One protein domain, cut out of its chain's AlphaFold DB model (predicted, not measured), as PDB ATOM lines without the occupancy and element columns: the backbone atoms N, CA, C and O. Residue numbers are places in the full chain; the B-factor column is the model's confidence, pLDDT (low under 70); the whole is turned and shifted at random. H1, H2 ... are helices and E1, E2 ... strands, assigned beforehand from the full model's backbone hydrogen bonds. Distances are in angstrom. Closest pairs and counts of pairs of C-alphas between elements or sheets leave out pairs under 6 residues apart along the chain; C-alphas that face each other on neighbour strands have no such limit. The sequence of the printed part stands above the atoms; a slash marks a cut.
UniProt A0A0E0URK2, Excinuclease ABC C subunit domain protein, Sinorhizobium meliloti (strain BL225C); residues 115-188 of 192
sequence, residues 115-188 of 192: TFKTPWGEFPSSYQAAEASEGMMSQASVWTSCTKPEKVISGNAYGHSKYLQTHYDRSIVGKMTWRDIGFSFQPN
ATOM      1  N   THR A 115      13.138   6.833 -12.414       92.38
ATOM      2  CA  THR A 115      13.826   6.432 -13.647       92.38
ATOM      3  C   THR A 115      14.746   7.541 -14.159       92.38
ATOM      4  O   THR A 115      14.341   8.696 -14.303       92.38
ATOM      5  N   PHE A 116      15.988   7.189 -14.482       93.94
ATOM      6  CA  PHE A 116      16.965   8.049 -15.146       93.94
ATOM      7  C   PHE A 116      16.817   7.900 -16.654       93.94
ATOM      8  O   PHE A 116      17.039   6.813 -17.180       93.94
ATOM      9  N   LYS A 117      16.476   8.983 -17.351       96.50
ATOM     10  CA  LYS A 117      16.464   9.026 -18.815       96.50
ATOM     11  C   LYS A 117      17.742   9.685 -19.302       96.50
ATOM     12  O   LYS A 117      18.105  10.764 -18.826       96.50
ATOM     13  N   THR A 118      18.415   9.015 -20.222       96.19
ATOM     14  CA  THR A 118      19.676   9.440 -20.824       96.19
ATOM     15  C   THR A 118      19.621   9.225 -22.337       96.19
ATOM     16  O   THR A 118      18.777   8.461 -22.814       96.19
ATOM     17  N   PRO A 119      20.547   9.814 -23.108       95.44
ATOM     18  CA  PRO A 119      20.625   9.606 -24.558       95.44
ATOM     19  C   PRO A 119      20.837   8.153 -24.998       95.44
ATOM     20  O   PRO A 119      20.552   7.820 -26.144       95.44
ATOM     21  N   TRP A 120      21.319   7.292 -24.102       94.00
ATOM     22  CA  TRP A 120      21.573   5.873 -24.361       94.00
ATOM     23  C   TRP A 120      20.591   4.937 -23.637       94.00
ATOM     24  O   TRP A 120      20.827   3.735 -23.574       94.00
ATOM     25  N   GLY A 121      19.483   5.460 -23.100       94.62
ATOM     26  CA  GLY A 121      18.392   4.638 -22.574       94.62
ATOM     27  C   GLY A 121      17.784   5.133 -21.266       94.62
ATOM     28  O   GLY A 121      18.129   6.196 -20.735       94.62
ATOM     29  N   GLU A 122      16.861   4.323 -20.747       94.12
ATOM     30  CA  GLU A 122      16.174   4.542 -19.477       94.12
ATOM     31  C   GLU A 122      16.619   3.506 -18.446       94.12
ATOM     32  O   GLU A 122      16.653   2.309 -18.727       94.12
ATOM     33  N   PHE A 123      16.952   3.967 -17.242       89.69
ATOM     34  CA  PHE A 123      17.570   3.128 -16.224       89.69
ATOM     35  C   PHE A 123      16.920   3.337 -14.853       89.69
ATOM     36  O   PHE A 123      16.683   4.478 -14.449       89.69
ATOM     37  N   PRO A 124      16.708   2.271 -14.064       86.75
ATOM     38  CA  PRO A 124      16.163   2.372 -12.710       86.75
ATOM     39  C   PRO A 124      17.172   2.922 -11.683       86.75
ATOM     40  O   PRO A 124      16.837   3.092 -10.510       86.75
ATOM     41  N   SER A 125      18.426   3.171 -12.082       87.81
ATOM     42  CA  SER A 125      19.443   3.791 -11.230       87.81
ATOM     43  C   SER A 125      20.498   4.553 -12.039       87.81
ATOM     44  O   SER A 125      20.828   4.190 -13.167       87.81
ATOM     45  N   SER A 126      21.095   5.578 -11.420       90.00
ATOM     46  CA  SER A 126      22.233   6.321 -11.992       90.00
ATOM     47  C   SER A 126      23.490   5.468 -12.187       90.00
ATOM     48  O   SER A 126      24.333   5.814 -13.009       90.00
ATOM     49  N   TYR A 127      23.629   4.370 -11.436       87.50
ATOM     50  CA  TYR A 127      24.752   3.442 -11.562       87.50
ATOM     51  C   TYR A 127      24.679   2.675 -12.886       87.50
ATOM     52  O   TYR A 127      25.604   2.765 -13.685       87.50
ATOM     53  N   GLN A 128      23.539   2.035 -13.167       86.69
ATOM     54  CA  GLN A 128      23.328   1.311 -14.426       86.69
ATOM     55  C   GLN A 128      23.427   2.232 -15.644       86.69
ATOM     56  O   GLN A 128      24.045   1.879 -16.641       86.69
ATOM     57  N   ALA A 129      22.887   3.449 -15.540       90.81
ATOM     58  CA  ALA A 129      23.041   4.451 -16.588       90.81
ATOM     59  C   ALA A 129      24.515   4.835 -16.828       90.81
ATOM     60  O   ALA A 129      24.907   5.059 -17.967       90.81
ATOM     61  N   ALA A 130      25.342   4.914 -15.782       91.62
ATOM     62  CA  ALA A 130      26.766   5.207 -15.930       91.62
ATOM     63  C   ALA A 130      27.544   4.033 -16.547       91.62
ATOM     64  O   ALA A 130      28.377   4.267 -17.422       91.62
ATOM     65  N   GLU A 131      27.254   2.789 -16.158       86.94
ATOM     66  CA  GLU A 131      27.849   1.596 -16.783       86.94
ATOM     67  C   GLU A 131      27.506   1.511 -18.274       86.94
ATOM     68  O   GLU A 131      28.402   1.349 -19.101       86.94
ATOM     69  N   ALA A 132      26.240   1.751 -18.627       89.62
ATOM     70  CA  ALA A 132      25.779   1.780 -20.014       89.62
ATOM     71  C   ALA A 132      26.377   2.930 -20.845       89.62
ATOM     72  O   ALA A 132      26.292   2.911 -22.067       89.62
ATOM     73  N   SER A 133      27.000   3.925 -20.202       91.38
ATOM     74  CA  SER A 133      27.727   4.992 -20.898       91.38
ATOM     75  C   SER A 133      29.146   4.590 -21.320       91.38
ATOM     76  O   SER A 133      29.885   5.438 -21.814       91.38
ATOM     77  N   GLU A 134      29.569   3.346 -21.060       89.25
ATOM     78  CA  GLU A 134      30.905   2.826 -21.398       89.25
ATOM     79  C   GLU A 134      32.044   3.718 -20.860       89.25
ATOM     80  O   GLU A 134      33.049   4.011 -21.517       89.25
ATOM     81  N   GLY A 135      31.866   4.216 -19.633       87.12
ATOM     82  CA  GLY A 135      32.837   5.075 -18.954       87.12
ATOM     83  C   GLY A 135      32.875   6.527 -19.449       87.12
ATOM     84  O   GLY A 135      33.785   7.271 -19.075       87.12
ATOM     85  N   MET A 136      31.916   6.968 -20.271       91.88
ATOM     86  CA  MET A 136      31.809   8.375 -20.677       91.88
ATOM     87  C   MET A 136      31.276   9.280 -19.564       91.88
ATOM     88  O   MET A 136      31.609  10.471 -19.529       91.88
ATOM     89  N   MET A 137      30.472   8.735 -18.649       92.81
ATOM     90  CA  MET A 137      29.960   9.454 -17.487       92.81
ATOM     91  C   MET A 137      30.090   8.632 -16.209       92.81
ATOM     92  O   MET A 137      29.870   7.427 -16.182       92.81
ATOM     93  N   SER A 138      30.420   9.315 -15.113       92.50
ATOM     94  CA  SER A 138      30.380   8.721 -13.779       92.50
ATOM     95  C   SER A 138      28.955   8.707 -13.226       92.50
ATOM     96  O   SER A 138      28.122   9.536 -13.597       92.50
ATOM     97  N   GLN A 139      28.701   7.830 -12.252       92.00
ATOM     98  CA  GLN A 139      27.422   7.749 -11.539       92.00
ATOM     99  C   GLN A 139      26.975   9.109 -10.966       92.00
ATOM    100  O   GLN A 139      25.813   9.493 -11.107       92.00
ATOM    101  N   ALA A 140      27.902   9.889 -10.400       91.00
ATOM    102  CA  ALA A 140      27.619  11.229  -9.881       91.00
ATOM    103  C   ALA A 140      27.281  12.244 -10.988       91.00
ATOM    104  O   ALA A 140      26.422  13.116 -10.801       91.00
ATOM    105  N   SER A 141      27.939  12.133 -12.147       92.75
ATOM    106  CA  SER A 141      27.655  12.995 -13.294       92.75
ATOM    107  C   SER A 141      26.271  12.702 -13.862       92.75
ATOM    108  O   SER A 141      25.498  13.637 -14.041       92.75
ATOM    109  N   VAL A 142      25.932  11.425 -14.074       94.31
ATOM    110  CA  VAL A 142      24.596  11.013 -14.534       94.31
ATOM    111  C   VAL A 142      23.525  11.504 -13.569       94.31
ATOM    112  O   VAL A 142      22.555  12.129 -13.991       94.31
ATOM    113  N   TRP A 143      23.725  11.297 -12.262       93.25
ATOM    114  CA  TRP A 143      22.792  11.783 -11.249       93.25
ATOM    115  C   TRP A 143      22.546  13.286 -11.388       93.25
ATOM    116  O   TRP A 143      21.400  13.728 -11.443       93.25
ATOM    117  N   THR A 144      23.613  14.077 -11.467       93.44
ATOM    118  CA  THR A 144      23.499  15.538 -11.532       93.44
ATOM    119  C   THR A 144      22.820  15.997 -12.821       93.44
ATOM    120  O   THR A 144      21.949  16.863 -12.755       93.44
ATOM    121  N   SER A 145      23.176  15.410 -13.967       94.38
ATOM    122  CA  SER A 145      22.601  15.747 -15.274       94.38
ATOM    123  C   SER A 145      21.113  15.394 -15.356       94.38
ATOM    124  O   SER A 145      20.317  16.215 -15.801       94.38
ATOM    125  N   CYS A 146      20.708  14.218 -14.864       95.00
ATOM    126  CA  CYS A 146      19.306  13.791 -14.888       95.00
ATOM    127  C   CYS A 146      18.437  14.517 -13.851       95.00
ATOM    128  O   CYS A 146      17.295  14.851 -14.150       95.00
ATOM    129  N   THR A 147      18.941  14.767 -12.633       93.44
ATOM    130  CA  THR A 147      18.146  15.389 -11.547       93.44
ATOM    131  C   THR A 147      18.074  16.911 -11.629       93.44
ATOM    132  O   THR A 147      17.198  17.517 -11.014       93.44
ATOM    133  N   LYS A 148      18.968  17.549 -12.396       94.06
ATOM    134  CA  LYS A 148      18.949  18.994 -12.667       94.06
ATOM    135  C   LYS A 148      18.923  19.257 -14.178       94.06
ATOM    136  O   LYS A 148      19.831  19.922 -14.685       94.06
ATOM    137  N   PRO A 149      17.897  18.758 -14.891       94.75
ATOM    138  CA  PRO A 149      17.896  18.745 -16.347       94.75
ATOM    139  C   PRO A 149      17.825  20.162 -16.936       94.75
ATOM    140  O   PRO A 149      18.430  20.422 -17.967       94.75
ATOM    141  N   GLU A 150      17.213  21.117 -16.228       95.75
ATOM    142  CA  GLU A 150      17.115  22.523 -16.665       95.75
ATOM    143  C   GLU A 150      18.422  23.315 -16.523       95.75
ATOM    144  O   GLU A 150      18.506  24.479 -16.917       95.75
ATOM    145  N   LYS A 151      19.461  22.736 -15.908       95.31
ATOM    146  CA  LYS A 151      20.720  23.453 -15.725       95.31
ATOM    147  C   LYS A 151      21.425  23.590 -17.073       95.31
ATOM    148  O   LYS A 151      21.734  22.594 -17.722       95.31
ATOM    149  N   VAL A 152      21.750  24.826 -17.438       96.75
ATOM    150  CA  VAL A 152      22.553  25.131 -18.626       96.75
ATOM    151  C   VAL A 152      23.948  24.515 -18.497       96.75
ATOM    152  O   VAL A 152      24.582  24.563 -17.434       96.75
ATOM    153  N   ILE A 153      24.439  23.939 -19.592       96.19
ATOM    154  CA  ILE A 153      25.757  23.313 -19.662       96.19
ATOM    155  C   ILE A 153      26.826  24.403 -19.556       96.19
ATOM    156  O   ILE A 153      26.926  25.296 -20.397       96.19
ATOM    157  N   SER A 154      27.633  24.346 -18.494       95.75
ATOM    158  CA  SER A 154      28.708  25.312 -18.257       95.75
ATOM    159  C   SER A 154      30.008  24.895 -18.943       95.75
ATOM    160  O   SER A 154      30.236  23.717 -19.213       95.75
ATOM    161  N   GLY A 155      30.914  25.855 -19.157       94.50
ATOM    162  CA  GLY A 155      32.236  25.564 -19.722       94.50
ATOM    163  C   GLY A 155      33.043  24.587 -18.862       94.50
ATOM    164  O   GLY A 155      33.733  23.729 -19.400       94.50
ATOM    165  N   ASN A 156      32.889  24.657 -17.535       93.69
ATOM    166  CA  ASN A 156      33.497  23.700 -16.612       93.69
ATOM    167  C   ASN A 156      32.901  22.293 -16.770       93.69
ATOM    168  O   ASN A 156      33.635  21.316 -16.817       93.69
ATOM    169  N   ALA A 157      31.574  22.179 -16.886       91.56
ATOM    170  CA  ALA A 157      30.930  20.886 -17.111       91.56
ATOM    171  C   ALA A 157      31.390  20.251 -18.433       91.56
ATOM    172  O   ALA A 157      31.722  19.070 -18.456       91.56
ATOM    173  N   TYR A 158      31.487  21.048 -19.501       95.12
ATOM    174  CA  TYR A 158      32.011  20.608 -20.794       95.12
ATOM    175  C   TYR A 158      33.475  20.154 -20.698       95.12
ATOM    176  O   TYR A 158      33.818  19.064 -21.145       95.12
ATOM    177  N   GLY A 159      34.338  20.941 -20.048       93.38
ATOM    178  CA  GLY A 159      35.765  20.629 -19.900       93.38
ATOM    179  C   GLY A 159      36.065  19.344 -19.116       93.38
ATOM    180  O   GLY A 159      37.109  18.736 -19.329       93.38
ATOM    181  N   HIS A 160      35.145  18.898 -18.257       90.88
ATOM    182  CA  HIS A 160      35.308  17.698 -17.428       90.88
ATOM    183  C   HIS A 160      34.433  16.510 -17.855       90.88
ATOM    184  O   HIS A 160      34.489  15.455 -17.224       90.88
ATOM    185  N   SER A 161      33.619  16.652 -18.902       92.88
ATOM    186  CA  SER A 161      32.729  15.592 -19.374       92.88
ATOM    187  C   SER A 161      33.243  14.998 -20.679       92.88
ATOM    188  O   SER A 161      33.172  15.634 -21.731       92.88
ATOM    189  N   LYS A 162      33.704  13.743 -20.616       94.56
ATOM    190  CA  LYS A 162      34.081  12.970 -21.806       94.56
ATOM    191  C   LYS A 162      32.896  12.836 -22.764       94.56
ATOM    192  O   LYS A 162      33.063  13.037 -23.956       94.56
ATOM    193  N   TYR A 163      31.698  12.576 -22.239       95.25
ATOM    194  CA  TYR A 163      30.470  12.527 -23.037       95.25
ATOM    195  C   TYR A 163      30.244  13.809 -23.858       95.25
ATOM    196  O   TYR A 163      30.083  13.741 -25.075       95.25
ATOM    197  N   LEU A 164      30.291  14.988 -23.222       95.25
ATOM    198  CA  LEU A 164      30.058  16.251 -23.932       95.25
ATOM    199  C   LEU A 164      31.119  16.518 -25.007       95.25
ATOM    200  O   LEU A 164      30.767  16.951 -26.096       95.25
ATOM    201  N   GLN A 165      32.390  16.228 -24.717       95.12
ATOM    202  CA  GLN A 165      33.494  16.424 -25.664       95.12
ATOM    203  C   GLN A 165      33.437  15.470 -26.861       95.12
ATOM    204  O   GLN A 165      33.879  15.832 -27.946       95.12
ATOM    205  N   THR A 166      32.897  14.266 -26.673       95.06
ATOM    206  CA  THR A 166      32.760  13.275 -27.746       95.06
ATOM    207  C   THR A 166      31.584  13.586 -28.672       95.06
ATOM    208  O   THR A 166      31.693  13.395 -29.880       95.06
ATOM    209  N   HIS A 167      30.454  14.043 -28.125       93.38
ATOM    210  CA  HIS A 167      29.195  14.130 -28.877       93.38
ATOM    211  C   HIS A 167      28.802  15.545 -29.309       93.38
ATOM    212  O   HIS A 167      27.931  15.689 -30.167       93.38
ATOM    213  N   TYR A 168      29.417  16.586 -28.743       94.88
ATOM    214  CA  TYR A 168      29.013  17.966 -28.988       94.88
ATOM    215  C   TYR A 168      30.201  18.912 -29.143       94.88
ATOM    216  O   TYR A 168      31.216  18.812 -28.453       94.88
ATOM    217  N   ASP A 169      30.028  19.915 -30.000       94.56
ATOM    218  CA  ASP A 169      30.930  21.060 -30.072       94.56
ATOM    219  C   ASP A 169      30.713  22.018 -28.882       94.56
ATOM    220  O   ASP A 169      29.645  22.066 -28.266       94.56
ATOM    221  N   ARG A 170      31.723  22.840 -28.573       94.12
ATOM    222  CA  ARG A 170      31.686  23.807 -27.468       94.12
ATOM    223  C   ARG A 170      30.578  24.861 -27.610       94.12
ATOM    224  O   ARG A 170      30.241  25.517 -26.625       94.12
ATOM    225  N   SER A 171      29.977  25.008 -28.790       94.38
ATOM    226  CA  SER A 171      28.820  25.871 -29.051       94.38
ATOM    227  C   SER A 171      27.590  25.599 -28.174       94.38
ATOM    228  O   SER A 171      26.775  26.511 -28.022       94.38
ATOM    229  N   ILE A 172      27.470  24.418 -27.551       93.81
ATOM    230  CA  ILE A 172      26.377  24.104 -26.609       93.81
ATOM    231  C   ILE A 172      26.510  24.830 -25.261       93.81
ATOM    232  O   ILE A 172      25.524  25.001 -24.537       93.81
ATOM    233  N   VAL A 173      27.729  25.255 -24.906       95.38
ATOM    234  CA  VAL A 173      28.034  25.867 -23.609       95.38
ATOM    235  C   VAL A 173      27.291  27.193 -23.470       95.38
ATOM    236  O   VAL A 173      27.420  28.084 -24.307       95.38
ATOM    237  N   GLY A 174      26.529  27.338 -22.387       94.31
ATOM    238  CA  GLY A 174      25.734  28.538 -22.121       94.31
ATOM    239  C   GLY A 174      24.441  28.644 -22.938       94.31
ATOM    240  O   GLY A 174      23.721  29.622 -22.758       94.31
ATOM    241  N   LYS A 175      24.140  27.671 -23.814       94.31
ATOM    242  CA  LYS A 175      22.964  27.703 -24.703       94.31
ATOM    243  C   LYS A 175      21.999  26.548 -24.482       94.31
ATOM    244  O   LYS A 175      20.797  26.773 -24.492       94.31
ATOM    245  N   MET A 176      22.519  25.336 -24.295       96.31
ATOM    246  CA  MET A 176      21.708  24.134 -24.094       96.31
ATOM    247  C   MET A 176      21.696  23.717 -22.625       96.31
ATOM    248  O   MET A 176      22.667  23.913 -21.885       96.31
ATOM    249  N   THR A 177      20.590  23.118 -22.213       97.19
ATOM    250  CA  THR A 177      20.413  22.457 -20.922       97.19
ATOM    251  C   THR A 177      20.706  20.962 -21.031       97.19
ATOM    252  O   THR A 177      20.798  20.407 -22.126       97.19
ATOM    253  N   TRP A 178      20.838  20.281 -19.891       96.25
ATOM    254  CA  TRP A 178      20.924  18.818 -19.871       96.25
ATOM    255  C   TRP A 178      19.654  18.153 -20.431       96.25
ATOM    256  O   TRP A 178      19.756  17.096 -21.050       96.25
ATOM    257  N   ARG A 179      18.481  18.790 -20.289       96.56
ATOM    258  CA  ARG A 179      17.223  18.337 -20.898       96.56
ATOM    259  C   ARG A 179      17.298  18.329 -22.418       96.56
ATOM    260  O   ARG A 179      16.893  17.345 -23.031       96.56
ATOM    261  N   ASP A 180      17.834  19.395 -23.008       96.25
ATOM    262  CA  ASP A 180      17.918  19.547 -24.468       96.25
ATOM    263  C   ASP A 180      18.791  18.465 -25.112       96.25
ATOM    264  O   ASP A 180      18.568  18.079 -26.255       96.25
ATOM    265  N   ILE A 181      19.768  17.948 -24.362       95.06
ATOM    266  CA  ILE A 181      20.625  16.836 -24.779       95.06
ATOM    267  C   ILE A 181      20.170  15.484 -24.211       95.06
ATOM    268  O   ILE A 181      20.976  14.571 -24.111       95.06
ATOM    269  N   GLY A 182      18.895  15.337 -23.832       94.94
ATOM    270  CA  GLY A 182      18.272  14.036 -23.554       94.94
ATOM    271  C   GLY A 182      18.417  13.496 -22.128       94.94
ATOM    272  O   GLY A 182      18.093  12.332 -21.892       94.94
ATOM    273  N   PHE A 183      18.864  14.303 -21.161       96.69
ATOM    274  CA  PHE A 183      18.904  13.895 -19.755       96.69
ATOM    275  C   PHE A 183      17.661  14.367 -19.009       96.69
ATOM    276  O   PHE A 183      17.321  15.548 -19.005       96.69
ATOM    277  N   SER A 184      16.999  13.454 -18.307       96.56
ATOM    278  CA  SER A 184      15.957  13.810 -17.343       96.56
ATOM    279  C   SER A 184      15.802  12.736 -16.272       96.56
ATOM    280  O   SER A 184      16.344  11.637 -16.378       96.56
ATOM    281  N   PHE A 185      15.089  13.069 -15.204       95.06
ATOM    282  CA  PHE A 185      14.754  12.144 -14.134       95.06
ATOM    283  C   PHE A 185      13.243  12.147 -13.949       95.06
ATOM    284  O   PHE A 185      12.642  13.212 -13.803       95.06
ATOM    285  N   GLN A 186      12.643  10.962 -13.973       92.50
ATOM    286  CA  GLN A 186      11.221  10.754 -13.745       92.50
ATOM    287  C   GLN A 186      11.048  10.157 -12.343       92.50
ATOM    288  O   GLN A 186      11.329   8.972 -12.164       92.50
ATOM    289  N   PRO A 187      10.631  10.952 -11.338       87.06
ATOM    290  CA  PRO A 187      10.434  10.453  -9.985       87.06
ATOM    291  C   PRO A 187       9.388   9.339  -9.951       87.06
ATOM    292  O   PRO A 187       8.416   9.362 -10.708       87.06
ATOM    293  N   ASN A 188       9.570   8.380  -9.045       80.56
ATOM    294  CA  ASN A 188       8.526   7.407  -8.760       80.56
ATOM    295  C   ASN A 188       7.395   8.110  -7.993       80.56
ATOM    296  O   ASN A 188       7.546   8.408  -6.809       80.56
TER     297      ASN A 188
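Overview. This is residues 115 to 188 of the 192 residues of the protein "Excinuclease ABC C subunit domain protein" of Sinorhizobium meliloti (strain BL225C) (UniProt A0A0E0URK2). A small three-stranded sheet at one end has H1 and H2 over one face, while short helices H3 and H4 lie at the other end, away from the sheet. Residues 168 to 183 lead from H4 back to the sheet. The 74 printed residues have four named helices and three named strands, in the order E1 E2 H1 H2 H3 H4 E3; the class is mixed, and the sheet E2 E1 E3 is all antiparallel. The whole is compact, with a radius of gyration of the C-alphas of 11.2 A and spans of 32 by 23 by 17 A.

Arrangement. Inner strand E1, residues 115 to 118, forms a hairpin with E2, residues 121 to 123; N 116 and O 123 are within hydrogen-bond range at 2.8 A. Its other neighbour is E3, residues 184 to 187, with N 117 and O 184 within range at 2.8 A. H1, residues 126 to 131, and H2, residues 139 to 147, are on the same face, making two layers, helices on one face of a sheet. H1 is over E2, at a height over the sheet of 8.6 A. H2 is over E1 and E3 at 8.8 A and only just stands up from the sheet, rising 40.2 degrees. H1 and H2 touch, their closest C-alphas those of Tyr 127 and Gln 139, 5.1 A apart, at a steep tilt of 52 degrees, opposite ways. H3, residues 155 to 160, and H4, residues 162 to 167, only just touch, and only at the corner, with 3 pairs of C-alphas within 8 A; the closest are those of Tyr 158 and Leu 164, 5.7 A. In H1, H2, H3 and H4 every O i to N i+4 pair is within hydrogen-bond range.

Along the chain. E1 begins at C-alpha 115 (13.826, 6.432, -13.647), and E3, 9.8 A long, ends at C-alpha 187 (10.434, 10.453, -9.985). H2 is 12.0 A long.

Size, cuts and confidence. The printed part has no cut. The farthest C-alphas, Ser 171 and Asn 188, are 34.1 A apart. H4 to E3 is a long link. No printed residue is under pLDDT 70.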